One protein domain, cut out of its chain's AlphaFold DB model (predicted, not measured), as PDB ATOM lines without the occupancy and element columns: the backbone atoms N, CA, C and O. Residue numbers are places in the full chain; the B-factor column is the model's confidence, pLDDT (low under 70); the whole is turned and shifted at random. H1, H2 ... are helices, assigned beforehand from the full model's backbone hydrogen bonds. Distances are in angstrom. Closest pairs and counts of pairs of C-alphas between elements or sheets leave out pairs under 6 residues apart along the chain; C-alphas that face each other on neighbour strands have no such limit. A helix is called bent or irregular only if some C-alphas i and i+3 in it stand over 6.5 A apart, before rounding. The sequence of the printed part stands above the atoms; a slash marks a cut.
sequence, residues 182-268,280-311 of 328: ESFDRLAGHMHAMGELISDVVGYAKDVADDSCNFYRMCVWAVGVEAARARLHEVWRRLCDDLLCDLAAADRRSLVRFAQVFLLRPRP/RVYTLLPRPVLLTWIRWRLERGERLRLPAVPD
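Overview. This is residues 182 to 268 and 280 to 311 of the 328 residues of an uncharacterized protein of Streptomyces roseochromogenus subsp. oscitans DS 12.976 (UniProt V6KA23). Two long helices, H1 and H3, run side by side in opposite ways, with the short H2 across one end of the pair. At the other end H4 and H6 lie side by side, H4 packing on H1 and H6 on H3, with small H5 beside H4. Residues 301 to 311, with no named element, trail from H6 toward the H2 end, and residues 265 to 268 stick out at the cut. The printed part has 119 residues and is all helix, six named helices from H1 to H6 along the chain, with no named strand. It is only just loose, close to compact, with a radius of gyration of the C-alphas of 16.3 A and spans of 49 by 32 by 25 A.

Along the chain. Find C-alpha 182 at (-49.520, -0.922, 28.293); from there H1 runs through residues 182 to 209, 39.1 A long. It has a kink of 62 degrees near residue 203. H2 is residues 215 to 223, and H3, residues 225 to 249, runs 37.1 A from C-alpha 225 at (-15.920, -17.931, 30.757). H1 and H3 are irregular, H3 only just: C-alphas 202 and 205 are 7.8 A apart, and C-alphas 226 and 229 are 7.0 A apart. Then look for H4 at residues 252 to 263, H5 at 280 to 284, and H6 at 287 to 300, 19.8 A long, ending at C-alpha 300, (-27.327, 9.538, 38.163).

Arrangement. H1, H3, H4 and H6 make a bundle, a group of helices set together. Residues 183 to 194 of H1 touch H3, the closest C-alphas being those of His 190 and Leu 243 at 5.9 A, at a shallow tilt of 20 degrees, opposite ways. H2 touches H1, about perpendicular at 80 degrees, C-alphas 200 and 215 being the closest at 6.0 A. H4 touches H1 at a shallow tilt of 20 degrees, the same way, closest at Phe 184 and Ser 254, C-alphas 4.7 A apart. H6 touches H4, with C-alphas 252 and 287 the closest at 5.3 A. H6 and H3 only just touch, with 3 pairs of C-alphas within 8 A, Leu 247 and Leu 291 closest at 7.2 A. H5 only just touches H4, closest at C-alphas 256 and 282, 6.1 A. H1 and H6 are apart. In H2, H4 and H6 every O i to N i+4 pair is within hydrogen-bond range; in H1 22 of 24 are, in H3 19 of 21, and in H5 0 of 1, beside 1 of 2 O i to N i+3 pairs.

Size, cuts and confidence. The two C-alphas farthest apart, those of Gly 224 and Leu 284, are 49.8 A apart. Residues 269 to 279 are not printed, and C-alphas 268 and 280 stand 19.3 A apart across the cut, on the link from H4 to H5. Of the links that are printed whole, H1 to H2, H2 to H3, H3 to H4 and H5 to H6 are tight. The mean pLDDT of the printed part is 92.0; residues 265 to 268 and residue 280 are under 70.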
ATOM      1  N   GLU A 182     -50.496  -0.107  29.023       96.19
ATOM      2  CA  GLU A 182     -49.520  -0.922  28.293       96.19
ATOM      3  C   GLU A 182     -48.155  -0.237  28.163       96.19
ATOM      4  O   GLU A 182     -47.117  -0.889  28.203       96.19
ATOM      5  N   SER A 183     -48.145   1.091  28.017       97.62
ATOM      6  CA  SER A 183     -46.913   1.873  27.928       97.62
ATOM      7  C   SER A 183     -46.158   1.865  29.263       97.62
ATOM      8  O   SER A 183     -44.947   1.656  29.274       97.62
ATOM      9  N   PHE A 184     -46.846   2.015  30.399       97.31
ATOM     10  CA  PHE A 184     -46.227   1.775  31.706       97.31
ATOM     11  C   PHE A 184     -45.777   0.316  31.883       97.31
ATOM     12  O   PHE A 184     -44.678   0.100  32.386       97.31
ATOM     13  N   ASP A 185     -46.589  -0.660  31.479       96.62
ATOM     14  CA  ASP A 185     -46.300  -2.085  31.681       96.62
ATOM     15  C   ASP A 185     -45.042  -2.525  30.910       96.62
ATOM     16  O   ASP A 185     -44.190  -3.209  31.478       96.62
ATOM     17  N   ARG A 186     -44.838  -2.030  29.678       97.25
ATOM     18  CA  ARG A 186     -43.578  -2.220  28.931       97.25
ATOM     19  C   ARG A 186     -42.373  -1.629  29.663       97.25
ATOM     20  O   ARG A 186     -41.378  -2.317  29.879       97.25
ATOM     21  N   LEU A 187     -42.478  -0.375  30.112       98.25
ATOM     22  CA  LEU A 187     -41.408   0.289  30.865       98.25
ATOM     23  C   LEU A 187     -41.067  -0.440  32.172       98.25
ATOM     24  O   LEU A 187     -39.897  -0.544  32.540       98.25
ATOM     25  N   ALA A 188     -42.085  -0.917  32.890       97.06
ATOM     26  CA  ALA A 188     -41.910  -1.699  34.105       97.06
ATOM     27  C   ALA A 188     -41.221  -3.034  33.803       97.06
ATOM     28  O   ALA A 188     -40.297  -3.403  34.522       97.06
ATOM     29  N   GLY A 189     -41.598  -3.704  32.709       96.94
ATOM     30  CA  GLY A 189     -40.968  -4.942  32.251       96.94
ATOM     31  C   GLY A 189     -39.453  -4.823  32.086       96.94
ATOM     32  O   GLY A 189     -38.728  -5.668  32.606       96.94
ATOM     33  N   HIS A 190     -38.966  -3.745  31.460       97.75
ATOM     34  CA  HIS A 190     -37.522  -3.469  31.361       97.75
ATOM     35  C   HIS A 190     -36.868  -3.301  32.731       97.75
ATOM     36  O   HIS A 190     -35.820  -3.877  33.001       97.75
ATOM     37  N   MET A 191     -37.500  -2.540  33.630       97.38
ATOM     38  CA  MET A 191     -36.955  -2.307  34.970       97.38
ATOM     39  C   MET A 191     -36.892  -3.575  35.821       97.38
ATOM     40  O   MET A 191     -35.958  -3.711  36.610       97.38
ATOM     41  N   HIS A 192     -37.864  -4.479  35.683       96.38
ATOM     42  CA  HIS A 192     -37.850  -5.766  36.375       96.38
ATOM     43  C   HIS A 192     -36.766  -6.685  35.805       96.38
ATOM     44  O   HIS A 192     -35.944  -7.166  36.575       96.38
ATOM     45  N   ALA A 193     -36.665  -6.817  34.479       96.62
ATOM     46  CA  ALA A 193     -35.606  -7.594  33.828       96.62
ATOM     47  C   ALA A 193     -34.194  -7.102  34.212       96.62
ATOM     48  O   ALA A 193     -33.312  -7.893  34.542       96.62
ATOM     49  N   MET A 194     -33.984  -5.782  34.240       97.12
ATOM     50  CA  MET A 194     -32.731  -5.184  34.715       97.12
ATOM     51  C   MET A 194     -32.494  -5.440  36.211       97.12
ATOM     52  O   MET A 194     -31.352  -5.623  36.630       97.12
ATOM     53  N   GLY A 195     -33.555  -5.429  37.024       94.94
ATOM     54  CA  GLY A 195     -33.494  -5.732  38.454       94.94
ATOM     55  C   GLY A 195     -33.040  -7.164  38.733       94.94
ATOM     56  O   GLY A 195     -32.143  -7.347  39.554       94.94
ATOM     57  N   GLU A 196     -33.593  -8.137  38.005       94.75
ATOM     58  CA  GLU A 196     -33.169  -9.542  38.053       94.75
ATOM     59  C   GLU A 196     -31.686  -9.676  37.701       94.75
ATOM     60  O   GLU A 196     -30.916 -10.230  38.480       94.75
ATOM     61  N   LEU A 197     -31.245  -9.051  36.602       95.88
ATOM     62  CA  LEU A 197     -29.845  -9.131  36.183       95.88
ATOM     63  C   LEU A 197     -28.881  -8.513  37.205       95.88
ATOM     64  O   LEU A 197     -27.798  -9.042  37.446       95.88
ATOM     65  N   ILE A 198     -29.264  -7.390  37.822       95.94
ATOM     66  CA  ILE A 198     -28.494  -6.793  38.921       95.94
ATOM     67  C   ILE A 198     -28.413  -7.769  40.096       95.94
ATOM     68  O   ILE A 198     -27.334  -7.933  40.666       95.94
ATOM     69  N   SER A 199     -29.541  -8.382  40.470       94.50
ATOM     70  CA  SER A 199     -29.597  -9.350  41.564       94.50
ATOM     71  C   SER A 199     -28.678 -10.536  41.291       94.50
ATOM     72  O   SER A 199     -27.869 -10.867  42.152       94.50
ATOM     73  N   ASP A 200     -28.715 -11.093  40.079       95.44
ATOM     74  CA  ASP A 200     -27.855 -12.205  39.672       95.44
ATOM     75  C   ASP A 200     -26.371 -11.824  39.692       95.44
ATOM     76  O   ASP A 200     -25.545 -12.584  40.191       95.44
ATOM     77  N   VAL A 201     -25.997 -10.635  39.214       95.88
ATOM     78  CA  VAL A 201     -24.592 -10.191  39.259       95.88
ATOM     79  C   VAL A 201     -24.096 -10.027  40.695       95.88
ATOM     80  O   VAL A 201     -22.968 -10.408  41.007       95.88
ATOM     81  N   VAL A 202     -24.923  -9.462  41.574       95.88
ATOM     82  CA  VAL A 202     -24.573  -9.251  42.987       95.88
ATOM     83  C   VAL A 202     -24.563 -10.572  43.765       95.88
ATOM     84  O   VAL A 202     -23.723 -10.750  44.648       95.88
ATOM     85  N   GLY A 203     -25.480 -11.486  43.448       94.94
ATOM     86  CA  GLY A 203     -25.641 -12.794  44.085       94.94
ATOM     87  C   GLY A 203     -24.701 -13.878  43.560       94.94
ATOM     88  O   GLY A 203     -24.479 -14.858  44.265       94.94
ATOM     89  N   TYR A 204     -24.077 -13.674  42.396       95.31
ATOM     90  CA  TYR A 204     -23.374 -14.705  41.625       95.31
ATOM     91  C   TYR A 204     -22.491 -15.649  42.446       95.31
ATOM     92  O   TYR A 204     -22.656 -16.861  42.376       95.31
ATOM     93  N   ALA A 205     -21.562 -15.117  43.245       92.81
ATOM     94  CA  ALA A 205     -20.630 -15.956  44.001       92.81
ATOM     95  C   ALA A 205     -21.340 -16.847  45.033       92.81
ATOM     96  O   ALA A 205     -20.911 -17.973  45.277       92.81
ATOM     97  N   LYS A 206     -22.423 -16.344  45.634       93.94
ATOM     98  CA  LYS A 206     -23.252 -17.117  46.554       93.94
ATOM     99  C   LYS A 206     -24.053 -18.170  45.793       93.94
ATOM    100  O   LYS A 206     -24.052 -19.318  46.210       93.94
ATOM    101  N   ASP A 207     -24.679 -17.794  44.683       92.69
ATOM    102  CA  ASP A 207     -25.521 -18.715  43.916       92.69
ATOM    103  C   ASP A 207     -24.696 -19.874  43.338       92.69
ATOM    104  O   ASP A 207     -25.137 -21.014  43.388       92.69
ATOM    105  N   VAL A 208     -23.462 -19.623  42.882       90.62
ATOM    106  CA  VAL A 208     -22.530 -20.695  42.482       90.62
ATOM    107  C   VAL A 208     -22.177 -21.604  43.664       90.62
ATOM    108  O   VAL A 208     -22.130 -22.820  43.503       90.62
ATOM    109  N   ALA A 209     -21.937 -21.042  44.855       90.19
ATOM    110  CA  ALA A 209     -21.603 -21.827  46.047       90.19
ATOM    111  C   ALA A 209     -22.778 -22.684  46.556       90.19
ATOM    112  O   ALA A 209     -22.555 -23.775  47.075       90.19
ATOM    113  N   ASP A 210     -24.008 -22.197  46.385       88.00
ATOM    114  CA  ASP A 210     -25.251 -22.886  46.749       88.00
ATOM    115  C   ASP A 210     -25.757 -23.818  45.623       88.00
ATOM    116  O   ASP A 210     -26.877 -24.320  45.706       88.00
ATOM    117  N   ASP A 211     -24.969 -24.011  44.556       86.25
ATOM    118  CA  ASP A 211     -25.340 -24.710  43.315       86.25
ATOM    119  C   ASP A 211     -26.709 -24.285  42.748       86.25
ATOM    120  O   ASP A 211     -27.472 -25.063  42.184       86.25
ATOM    121  N   SER A 212     -27.033 -23.007  42.910       86.56
ATOM    122  CA  SER A 212     -28.281 -22.411  42.455       86.56
ATOM    123  C   SER A 212     -28.155 -21.892  41.024       86.56
ATOM    124  O   SER A 212     -27.064 -21.562  40.532       86.56
ATOM    125  N   CYS A 213     -29.293 -21.800  40.338       85.56
ATOM    126  CA  CYS A 213     -29.351 -21.185  39.024       85.56
ATOM    127  C   CYS A 213     -29.142 -19.666  39.125       85.56
ATOM    128  O   CYS A 213     -29.735 -18.984  39.957       85.56
ATOM    129  N   ASN A 214     -28.294 -19.130  38.250       92.38
ATOM    130  CA  ASN A 214     -27.980 -17.709  38.173       92.38
ATOM    131  C   ASN A 214     -27.777 -17.316  36.707       92.38
ATOM    132  O   ASN A 214     -27.052 -17.993  35.976       92.38
ATOM    133  N   PHE A 215     -28.363 -16.203  36.267       92.62
ATOM    134  CA  PHE A 215     -28.314 -15.818  34.855       92.62
ATOM    135  C   PHE A 215     -26.888 -15.575  34.326       92.62
ATOM    136  O   PHE A 215     -26.583 -15.880  33.168       92.62
ATOM    137  N   TYR A 216     -25.971 -15.056  35.151       93.50
ATOM    138  CA  TYR A 216     -24.576 -14.908  34.732       93.50
ATOM    139  C   TYR A 216     -23.878 -16.269  34.608       93.50
ATOM    140  O   TYR A 216     -23.152 -16.494  33.638       93.50
ATOM    141  N   ARG A 217     -24.163 -17.214  35.515       90.94
ATOM    142  CA  ARG A 217     -23.708 -18.616  35.408       90.94
ATOM    143  C   ARG A 217     -24.201 -19.260  34.107       90.94
ATOM    144  O   ARG A 217     -23.425 -19.878  33.384       90.94
ATOM    145  N   MET A 218     -25.451 -18.995  33.729       87.88
ATOM    146  CA  MET A 218     -26.022 -19.423  32.446       87.88
ATOM    147  C   MET A 218     -25.291 -18.831  31.241       87.88
ATOM    148  O   MET A 218     -24.992 -19.554  30.292       87.88
ATOM    149  N   CYS A 219     -24.927 -17.545  31.289       88.94
ATOM    150  CA  CYS A 219     -24.067 -16.943  30.267       88.94
ATOM    151  C   CYS A 219     -22.714 -17.673  30.169       88.94
ATOM    152  O   CYS A 219     -22.253 -17.949  29.061       88.94
ATOM    153  N   VAL A 220     -22.090 -18.014  31.303       89.50
ATOM    154  CA  VAL A 220     -20.822 -18.767  31.339       89.50
ATOM    155  C   VAL A 220     -20.962 -20.131  30.672       89.50
ATOM    156  O   VAL A 220     -20.105 -20.494  29.868       89.50
ATOM    157  N   TRP A 221     -22.043 -20.864  30.924       85.31
ATOM    158  CA  TRP A 221     -22.272 -22.152  30.266       85.31
ATOM    159  C   TRP A 221     -22.579 -22.029  28.776       85.31
ATOM    160  O   TRP A 221     -22.097 -22.843  27.990       85.31
ATOM    161  N   ALA A 222     -23.338 -21.010  28.374       81.81
ATOM    162  CA  ALA A 222     -23.768 -20.845  26.990       81.81
ATOM    163  C   ALA A 222     -22.640 -20.389  26.050       81.81
ATOM    164  O   ALA A 222     -22.597 -20.818  24.896       81.81
ATOM    165  N   VAL A 223     -21.749 -19.497  26.508       83.94
ATOM    166  CA  VAL A 223     -20.717 -18.880  25.646       83.94
ATOM    167  C   VAL A 223     -19.280 -19.041  26.153       83.94
ATOM    168  O   VAL A 223     -18.345 -18.614  25.479       83.94
ATOM    169  N   GLY A 224     -19.083 -19.669  27.311       86.12
ATOM    170  CA  GLY A 224     -17.779 -19.826  27.953       86.12
ATOM    171  C   GLY A 224     -17.371 -18.626  28.817       86.12
ATOM    172  O   GLY A 224     -17.836 -17.501  28.631       86.12
ATOM    173  N   VAL A 225     -16.454 -18.882  29.756       87.62
ATOM    174  CA  VAL A 225     -15.920 -17.931  30.757       87.62
ATOM    175  C   VAL A 225     -15.482 -16.605  30.128       87.62
ATOM    176  O   VAL A 225     -15.920 -15.541  30.566       87.62
ATOM    177  N   GLU A 226     -14.679 -16.670  29.064       86.06
ATOM    178  CA  GLU A 226     -14.086 -15.488  28.424       86.06
ATOM    179  C   GLU A 226     -15.138 -14.566  27.787       86.06
ATOM    180  O   GLU A 226     -15.063 -13.341  27.890       86.06
ATOM    181  N   ALA A 227     -16.154 -15.144  27.139       90.56
ATOM    182  CA  ALA A 227     -17.162 -14.376  26.410       90.56
ATOM    183  C   ALA A 227     -18.356 -13.957  27.284       90.56
ATOM    184  O   ALA A 227     -19.063 -13.008  26.936       90.56
ATOM    185  N   ALA A 228     -18.588 -14.622  28.420       91.56
ATOM    186  CA  ALA A 228     -19.779 -14.424  29.244       91.56
ATOM    187  C   ALA A 228     -19.935 -12.988  29.743       91.56
ATOM    188  O   ALA A 228     -21.033 -12.436  29.704       91.56
ATOM    189  N   ARG A 229     -18.840 -12.348  30.171       93.62
ATOM    190  CA  ARG A 229     -18.884 -10.954  30.639       93.62
ATOM    191  C   ARG A 229     -19.280  -9.998  29.517       93.62
ATOM    192  O   ARG A 229     -20.146  -9.148  29.711       93.62
ATOM    193  N   ALA A 230     -18.662 -10.143  28.345       93.12
ATOM    194  CA  ALA A 230     -18.991  -9.327  27.180       93.12
ATOM    195  C   ALA A 230     -20.458  -9.525  26.773       93.12
ATOM    196  O   ALA A 230     -21.168  -8.550  26.525       93.12
ATOM    197  N   ARG A 231     -20.934 -10.776  26.795       92.75
ATOM    198  CA  ARG A 231     -22.322 -11.114  26.480       92.75
ATOM    199  C   ARG A 231     -23.310 -10.508  27.475       92.75
ATOM    200  O   ARG A 231     -24.309  -9.932  27.056       92.75
ATOM    201  N   LEU A 232     -23.012 -10.563  28.770       94.81
ATOM    202  CA  LEU A 232     -23.838  -9.946  29.805       94.81
ATOM    203  C   LEU A 232     -23.933  -8.420  29.627       94.81
ATOM    204  O   LEU A 232     -25.017  -7.847  29.735       94.81
ATOM    205  N   HIS A 233     -22.820  -7.758  29.298       95.25
ATOM    206  CA  HIS A 233     -22.823  -6.326  28.984       95.25
ATOM    207  C   HIS A 233     -23.636  -5.999  27.728       95.25
ATOM    208  O   HIS A 233     -24.287  -4.955  27.682       95.25
ATOM    209  N   GLU A 234     -23.620  -6.871  26.723       95.94
ATOM    210  CA  GLU A 234     -24.424  -6.706  25.515       95.94
ATOM    211  C   GLU A 234     -25.926  -6.810  25.810       95.94
ATOM    212  O   GLU A 234     -26.684  -5.934  25.389       95.94
ATOM    213  N   VAL A 235     -26.339  -7.805  26.606       96.19
ATOM    214  CA  VAL A 235     -27.719  -7.955  27.100       96.19
ATOM    215  C   VAL A 235     -28.139  -6.723  27.903       96.19
ATOM    216  O   VAL A 235     -29.178  -6.127  27.625       96.19
ATOM    217  N   TRP A 236     -27.304  -6.276  28.846       97.12
ATOM    218  CA  TRP A 236     -27.576  -5.076  29.641       97.12
ATOM    219  C   TRP A 236     -27.745  -3.825  28.775       97.12
ATOM    220  O   TRP A 236     -28.678  -3.044  28.975       97.12
ATOM    221  N   ARG A 237     -26.851  -3.629  27.798       97.25
ATOM    222  CA  ARG A 237     -26.931  -2.507  26.860       97.25
ATOM    223  C   ARG A 237     -28.231  -2.571  26.069       97.25
ATOM    224  O   ARG A 237     -28.890  -1.544  25.945       97.25
ATOM    225  N   ARG A 238     -28.623  -3.755  25.589       97.75
ATOM    226  CA  ARG A 238     -29.870  -3.924  24.842       97.75
ATOM    227  C   ARG A 238     -31.096  -3.562  25.682       97.75
ATOM    228  O   ARG A 238     -31.902  -2.761  25.224       97.75
ATOM    229  N   LEU A 239     -31.178  -4.045  26.923       97.19
ATOM    230  CA  LEU A 239     -32.248  -3.673  27.861       97.19
ATOM    231  C   LEU A 239     -32.291  -2.156  28.122       97.19
ATOM    232  O   LEU A 239     -33.367  -1.561  28.179       97.19
ATOM    233  N   CYS A 240     -31.129  -1.506  28.252       97.50
ATOM    234  CA  CYS A 240     -31.062  -0.050  28.406       97.50
ATOM    235  C   CYS A 240     -31.553   0.688  27.152       97.50
ATOM    236  O   CYS A 240     -32.307   1.655  27.276       97.50
ATOM    237  N   ASP A 241     -31.125   0.255  25.965       97.50
ATOM    238  CA  ASP A 241     -31.519   0.856  24.689       97.50
ATOM    239  C   ASP A 241     -33.039   0.729  24.480       97.50
ATOM    240  O   ASP A 241     -33.705   1.723  24.169       97.50
ATOM    241  N   ASP A 242     -33.601  -0.454  24.749       97.94
ATOM    242  CA  ASP A 242     -35.035  -0.729  24.645       97.94
ATOM    243  C   ASP A 242     -35.840   0.114  25.657       97.94
ATOM    244  O   ASP A 242     -36.803   0.789  25.276       97.94
ATOM    245  N   LEU A 243     -35.386   0.219  26.916       98.19
ATOM    246  CA  LEU A 243     -35.982   1.117  27.915       98.19
ATOM    247  C   LEU A 243     -35.957   2.585  27.464       98.19
ATOM    248  O   LEU A 243     -36.947   3.304  27.613       98.19
ATOM    249  N   LEU A 244     -34.829   3.070  26.942       97.75
ATOM    250  CA  LEU A 244     -34.688   4.462  26.508       97.75
ATOM    251  C   LEU A 244     -35.558   4.782  25.288       97.75
ATOM    252  O   LEU A 244     -36.058   5.915  25.190       97.75
ATOM    253  N   CYS A 245     -35.744   3.803  24.399       98.25
ATOM    254  CA  CYS A 245     -36.666   3.858  23.271       98.25
ATOM    255  C   CYS A 245     -38.117   3.959  23.762       98.25
ATOM    256  O   CYS A 245     -38.814   4.928  23.440       98.25
ATOM    257  N   ASP A 246     -38.542   3.051  24.642       98.56
ATOM    258  CA  ASP A 246     -39.902   3.050  25.188       98.56
ATOM    259  C   ASP A 246     -40.192   4.305  26.020       98.56
ATOM    260  O   ASP A 246     -41.281   4.874  25.934       98.56
ATOM    261  N   LEU A 247     -39.209   4.836  26.758       98.44
ATOM    262  CA  LEU A 247     -39.343   6.118  27.458       98.44
ATOM    263  C   LEU A 247     -39.576   7.279  26.484       98.44
ATOM    264  O   LEU A 247     -40.342   8.200  26.779       98.44
ATOM    265  N   ALA A 248     -38.916   7.253  25.325       98.12
ATOM    266  CA  ALA A 248     -39.086   8.267  24.292       98.12
ATOM    267  C   ALA A 248     -40.463   8.192  23.617       98.12
ATOM    268  O   ALA A 248     -40.953   9.233  23.170       98.12
ATOM    269  N   ALA A 249     -41.093   7.016  23.584       98.31
ATOM    270  CA  ALA A 249     -42.422   6.788  23.015       98.31
ATOM    271  C   ALA A 249     -43.565   6.962  24.034       98.31
ATOM    272  O   ALA A 249     -44.672   7.347  23.662       98.31
ATOM    273  N   ALA A 250     -43.301   6.746  25.324       98.31
ATOM    274  CA  ALA A 250     -44.317   6.732  26.370       98.31
ATOM    275  C   ALA A 250     -45.060   8.068  26.519       98.31
ATOM    276  O   ALA A 250     -44.482   9.164  26.456       98.31
ATOM    277  N   ASP A 251     -46.363   7.993  26.772       97.38
ATOM    278  CA  ASP A 251     -47.170   9.169  27.060       97.38
ATOM    279  C   ASP A 251     -46.856   9.734  28.463       97.38
ATOM    280  O   ASP A 251     -46.231   9.102  29.320       97.38
ATOM    281  N   ARG A 252     -47.299  10.969  28.732       96.62
ATOM    282  CA  ARG A 252     -46.993  11.648  30.001       96.62
ATOM    283  C   ARG A 252     -47.512  10.881  31.224       96.62
ATOM    284  O   ARG A 252     -46.845  10.894  32.256       96.62
ATOM    285  N   ARG A 253     -48.695  10.264  31.148       95.44
ATOM    286  CA  ARG A 253     -49.287   9.527  32.274       95.44
ATOM    287  C   ARG A 253     -48.433   8.306  32.615       95.44
ATOM    288  O   ARG A 253     -48.128   8.128  33.796       95.44
ATOM    289  N   SER A 254     -47.988   7.557  31.608       97.38
ATOM    290  CA  SER A 254     -47.043   6.444  31.770       97.38
ATOM    291  C   SER A 254     -45.736   6.887  32.423       97.38
ATOM    292  O   SER A 254     -45.306   6.303  33.416       97.38
ATOM    293  N   LEU A 255     -45.137   7.981  31.936       97.19
ATOM    294  CA  LEU A 255     -43.888   8.520  32.489       97.19
ATOM    295  C   LEU A 255     -44.029   8.948  33.955       97.19
ATOM    296  O   LEU A 255     -43.127   8.716  34.761       97.19
ATOM    297  N   VAL A 256     -45.162   9.553  34.331       94.88
ATOM    298  CA  VAL A 256     -45.429   9.909  35.732       94.88
ATOM    299  C   VAL A 256     -45.478   8.650  36.594       94.88
ATOM    300  O   VAL A 256     -44.842   8.625  37.645       94.88
ATOM    301  N   ARG A 257     -46.193   7.605  36.163       94.62
ATOM    302  CA  ARG A 257     -46.292   6.335  36.903       94.62
ATOM    303  C   ARG A 257     -44.942   5.638  37.019       94.62
ATOM    304  O   ARG A 257     -44.555   5.245  38.115       94.62
ATOM    305  N   PHE A 258     -44.181   5.587  35.931       96.44
ATOM    306  CA  PHE A 258     -42.822   5.058  35.921       96.44
ATOM    307  C   PHE A 258     -41.925   5.776  36.937       96.44
ATOM    308  O   PHE A 258     -41.302   5.146  37.792       96.44
ATOM    309  N   ALA A 259     -41.916   7.112  36.906       94.25
ATOM    310  CA  ALA A 259     -41.164   7.920  37.857       94.25
ATOM    311  C   ALA A 259     -41.583   7.646  39.309       94.25
ATOM    312  O   ALA A 259     -40.727   7.588  40.192       94.25
ATOM    313  N   GLN A 260     -42.885   7.474  39.551       91.25
ATOM    314  CA  GLN A 260     -43.435   7.192  40.874       91.25
ATOM    315  C   GLN A 260     -42.981   5.843  41.423       91.25
ATOM    316  O   GLN A 260     -42.565   5.791  42.577       91.25
ATOM    317  N   VAL A 261     -43.056   4.792  40.606       92.38
ATOM    318  CA  VAL A 261     -42.729   3.421  41.009       92.38
ATOM    319  C   VAL A 261     -41.223   3.241  41.158       92.38
ATOM    320  O   VAL A 261     -40.755   2.767  42.189       92.38
ATOM    321  N   PHE A 262     -40.447   3.665  40.161       93.44
ATOM    322  CA  PHE A 262     -39.039   3.294  40.091       93.44
ATOM    323  C   PHE A 262     -38.094   4.389  40.588       93.44
ATOM    324  O   PHE A 262     -37.056   4.075  41.154       93.44
ATOM    325  N   LEU A 263     -38.398   5.680  40.437       90.56
ATOM    326  CA  LEU A 263     -37.391   6.738  40.662       90.56
ATOM    327  C   LEU A 263     -37.528   7.474  41.995       90.56
ATOM    328  O   LEU A 263     -36.580   8.154  42.433       90.56
ATOM    329  N   LEU A 264     -38.684   7.347  42.645       82.56
ATOM    330  CA  LEU A 264     -38.877   7.830  44.002       82.56
ATOM    331  C   LEU A 264     -38.149   6.906  44.961       82.56
ATOM    332  O   LEU A 264     -38.430   5.716  45.044       82.56
ATOM    333  N   ARG A 265     -37.203   7.473  45.716       66.94
ATOM    334  CA  ARG A 265     -36.581   6.729  46.807       66.94
ATOM    335  C   ARG A 265     -37.690   6.317  47.777       66.94
ATOM    336  O   ARG A 265     -38.411   7.216  48.233       66.94
ATOM    337  N   PRO A 266     -37.811   5.026  48.124       57.16
ATOM    338  CA  PRO A 266     -38.704   4.622  49.190       57.16
ATOM    339  C   PRO A 266     -38.238   5.351  50.449       57.16
ATOM    340  O   PRO A 266     -37.149   5.116  50.970       57.16
ATOM    341  N   ARG A 267     -39.027   6.324  50.913       55.59
ATOM    342  CA  ARG A 267     -38.847   6.819  52.276       55.59
ATOM    343  C   ARG A 267     -39.263   5.674  53.197       55.59
ATOM    344  O   ARG A 267     -40.270   5.028  52.893       55.59
ATOM    345  N   PRO A 268     -38.534   5.415  54.297       56.31
ATOM    346  CA  PRO A 268     -38.916   4.372  55.241       56.31
ATOM    347  C   PRO A 268     -40.394   4.540  55.598       56.31
ATOM    348  O   PRO A 268     -40.846   5.668  55.805       56.31
ATOM    349  N   ARG A 280     -47.218  14.932  43.350       69.88
ATOM    350  CA  ARG A 280     -47.840  16.139  42.767       69.88
ATOM    351  C   ARG A 280     -46.891  16.967  41.902       69.88
ATOM    352  O   ARG A 280     -47.360  17.668  41.014       69.88
ATOM    353  N   VAL A 281     -45.581  16.907  42.140       77.69
ATOM    354  CA  VAL A 281     -44.625  17.704  41.354       77.69
ATOM    355  C   VAL A 281     -44.543  17.161  39.926       77.69
ATOM    356  O   VAL A 281     -44.688  17.922  38.976       77.69
ATOM    357  N   TYR A 282     -44.426  15.841  39.755       82.56
ATOM    358  CA  TYR A 282     -44.300  15.217  38.428       82.56
ATOM    359  C   TYR A 282     -45.555  15.353  37.578       82.56
ATOM    360  O   TYR A 282     -45.461  15.494  36.364       82.56
ATOM    361  N   THR A 283     -46.735  15.367  38.205       85.38
ATOM    362  CA  THR A 283     -47.995  15.561  37.476       85.38
ATOM    363  C   THR A 283     -48.091  16.933  36.812       85.38
ATOM    364  O   THR A 283     -48.865  17.083  35.869       85.38
ATOM    365  N   LEU A 284     -47.314  17.918  37.272       89.50
ATOM    366  CA  LEU A 284     -47.303  19.278  36.728       89.50
ATOM    367  C   LEU A 284     -46.203  19.501  35.682       89.50
ATOM    368  O   LEU A 284     -46.247  20.502  34.973       89.50
ATOM    369  N   LEU A 285     -45.229  18.592  35.564       91.31
ATOM    370  CA  LEU A 285     -44.149  18.742  34.591       91.31
ATOM    371  C   LEU A 285     -44.659  18.451  33.166       91.31
ATOM    372  O   LEU A 285     -45.322  17.428  32.947       91.31
ATOM    373  N   PRO A 286     -44.329  19.303  32.175       96.25
ATOM    374  CA  PRO A 286     -44.525  18.978  30.768       96.25
ATOM    375  C   PRO A 286     -43.777  17.697  30.393       96.25
ATOM    376  O   PRO A 286     -42.700  17.423  30.928       96.25
ATOM    377  N   ARG A 287     -44.312  16.932  29.433       96.94
ATOM    378  CA  ARG A 287     -43.727  15.651  29.002       96.94
ATOM    379  C   ARG A 287     -42.218  15.741  28.694       96.94
ATOM    380  O   ARG A 287     -41.498  14.902  29.229       96.94
ATOM    381  N   PRO A 288     -41.710  16.730  27.926       98.06
ATOM    382  CA  PRO A 288     -40.276  16.809  27.630       98.06
ATOM    383  C   PRO A 288     -39.421  17.005  28.888       98.06
ATOM    384  O   PRO A 288     -38.401  16.346  29.050       98.06
ATOM    385  N   VAL A 289     -39.876  17.850  29.820       97.19
ATOM    386  CA  VAL A 289     -39.179  18.108  31.092       97.19
ATOM    387  C   VAL A 289     -39.165  16.853  31.964       97.19
ATOM    388  O   VAL A 289     -38.135  16.512  32.542       97.19
ATOM    389  N   LEU A 290     -40.295  16.142  32.036       96.00
ATOM    390  CA  LEU A 290     -40.404  14.895  32.785       96.00
ATOM    391  C   LEU A 290     -39.490  13.804  32.210       96.00
ATOM    392  O   LEU A 290     -38.793  13.147  32.977       96.00
ATOM    393  N   LEU A 291     -39.457  13.639  30.885       97.44
ATOM    394  CA  LEU A 291     -38.585  12.672  30.214       97.44
ATOM    395  C   LEU A 291     -37.102  12.975  30.470       97.44
ATOM    396  O   LEU A 291     -36.359  12.080  30.872       97.44
ATOM    397  N   THR A 292     -36.681  14.233  30.307       97.12
ATOM    398  CA  THR A 292     -35.304  14.659  30.608       97.12
ATOM    399  C   THR A 292     -34.946  14.387  32.067       97.12
ATOM    400  O   THR A 292     -33.876  13.856  32.357       97.12
ATOM    401  N   TRP A 293     -35.856  14.687  32.999       94.88
ATOM    402  CA  TRP A 293     -35.647  14.396  34.415       94.88
ATOM    403  C   TRP A 293     -35.535  12.891  34.695       94.88
ATOM    404  O   TRP A 293     -34.660  12.483  35.457       94.88
ATOM    405  N   ILE A 294     -36.381  12.059  34.075       95.81
ATOM    406  CA  ILE A 294     -36.334  10.594  34.203       95.81
ATOM    407  C   ILE A 294     -34.982  10.056  33.733       95.81
ATOM    408  O   ILE A 294     -34.336   9.328  34.484       95.81
ATOM    409  N   ARG A 295     -34.525  10.456  32.541       95.94
ATOM    410  CA  ARG A 295     -33.227  10.034  31.989       95.94
ATOM    411  C   ARG A 295     -32.076  10.413  32.916       95.94
ATOM    412  O   ARG A 295     -31.330   9.540  33.351       95.94
ATOM    413  N   TRP A 296     -32.039  11.671  33.357       94.69
ATOM    414  CA  TRP A 296     -31.043  12.137  34.323       94.69
ATOM    415  C   TRP A 296     -31.058  11.329  35.632       94.69
ATOM    416  O   TRP A 296     -30.010  11.035  36.207       94.69
ATOM    417  N   ARG A 297     -32.242  10.953  36.135       93.06
ATOM    418  CA  ARG A 297     -32.368  10.127  37.348       93.06
ATOM    419  C   ARG A 297     -31.890   8.698  37.143       93.06
ATOM    420  O   ARG A 297     -31.312   8.150  38.078       93.06
ATOM    421  N   LEU A 298     -32.159   8.102  35.987       93.62
ATOM    422  CA  LEU A 298     -31.703   6.758  35.647       93.62
ATOM    423  C   LEU A 298     -30.170   6.717  35.547       93.62
ATOM    424  O   LEU A 298     -29.545   5.857  36.164       93.62
ATOM    425  N   GLU A 299     -29.572   7.710  34.889       91.81
ATOM    426  CA  GLU A 299     -28.117   7.868  34.769       91.81
ATOM    427  C   GLU A 299     -27.449   8.133  36.127       91.81
ATOM    428  O   GLU A 299     -26.538   7.416  36.535       91.81
ATOM    429  N   ARG A 300     -27.924   9.142  36.874       89.69
ATOM    430  CA  ARG A 300     -27.327   9.538  38.163       89.69
ATOM    431  C   ARG A 300     -27.607   8.542  39.284       89.69
ATOM    432  O   ARG A 300     -26.839   8.449  40.236       89.69
ATOM    433  N   GLY A 301     -28.746   7.861  39.225       82.12
ATOM    434  CA  GLY A 301     -29.101   6.797  40.157       82.12
ATOM    435  C   GLY A 301     -28.365   5.492  39.882       82.12
ATOM    436  O   GLY A 301     -28.671   4.520  40.561       82.12
ATOM    437  N   GLU A 302     -27.470   5.478  38.886       81.19
ATOM    438  CA  GLU A 302     -26.702   4.313  38.441       81.19
ATOM    439  C   GLU A 302     -27.583   3.134  38.017       81.19
ATOM    440  O   GLU A 302     -27.128   2.006  37.930       81.19
ATOM    441  N   ARG A 303     -28.853   3.397  37.683       85.56
ATOM    442  CA  ARG A 303     -29.803   2.359  37.259       85.56
ATOM    443  C   ARG A 303     -29.557   1.871  35.840       85.56
ATOM    444  O   ARG A 303     -30.034   0.804  35.497       85.56
ATOM    445  N   LEU A 304     -28.836   2.651  35.033       91.00
ATOM    446  CA  LEU A 304     -28.357   2.244  33.705       91.00
ATOM    447  C   LEU A 304     -26.927   1.690  33.748       91.00
ATOM    448  O   LEU A 304     -26.325   1.447  32.704       91.00
ATOM    449  N   ARG A 305     -26.352   1.516  34.945       92.31
ATOM    450  CA  ARG A 305     -25.032   0.917  35.121       92.31
ATOM    451  C   ARG A 305     -25.206  -0.492  35.655       92.31
ATOM    452  O   ARG A 305     -25.777  -0.681  36.726       92.31
ATOM    453  N   LEU A 306     -24.685  -1.461  34.914       92.94
ATOM    454  CA  LEU A 306     -24.520  -2.799  35.448       92.94
ATOM    455  C   LEU A 306     -23.459  -2.732  36.560       92.94
ATOM    456  O   LEU A 306     -22.432  -2.070  36.357       92.94
ATOM    457  N   PRO A 307     -23.678  -3.373  37.722       94.12
ATOM    458  CA  PRO A 307     -22.633  -3.545  38.720       94.12
ATOM    459  C   PRO A 307     -21.383  -4.186  38.110       94.12
ATOM    460  O   PRO A 307     -21.438  -4.802  37.042       94.12
ATOM    461  N   ALA A 308     -20.246  -4.050  38.794       94.88
ATOM    462  CA  ALA A 308     -19.030  -4.732  38.375       94.88
ATOM    463  C   ALA A 308     -19.298  -6.242  38.312       94.88
ATOM    464  O   ALA A 308     -19.603  -6.862  39.329       94.88
ATOM    465  N   VAL A 309     -19.218  -6.801  37.105       93.94
ATOM    466  CA  VAL A 309     -19.435  -8.228  36.874       93.94
ATOM    467  C   VAL A 309     -18.269  -8.979  37.520       93.94
ATOM    468  O   VAL A 309     -17.122  -8.665  37.185       93.94
ATOM    469  N   PRO A 310     -18.522  -9.915  38.450       93.62
ATOM    470  CA  PRO A 310     -17.459 -10.670  39.101       93.62
ATOM    471  C   PRO A 310     -16.704 -11.545  38.095       93.62
ATOM    472  O   PRO A 310     -17.176 -11.814  36.985       93.62
ATOM    473  N   ASP A 311     -15.501 -11.974  38.461       93.25
ATOM    474  CA  ASP A 311     -14.805 -13.011  37.699       93.25
ATOM    475  C   ASP A 311     -15.575 -14.335  37.838       93.25
ATOM    476  O   ASP A 311     -16.079 -14.622  38.931       93.25
TER     477      ASP A 311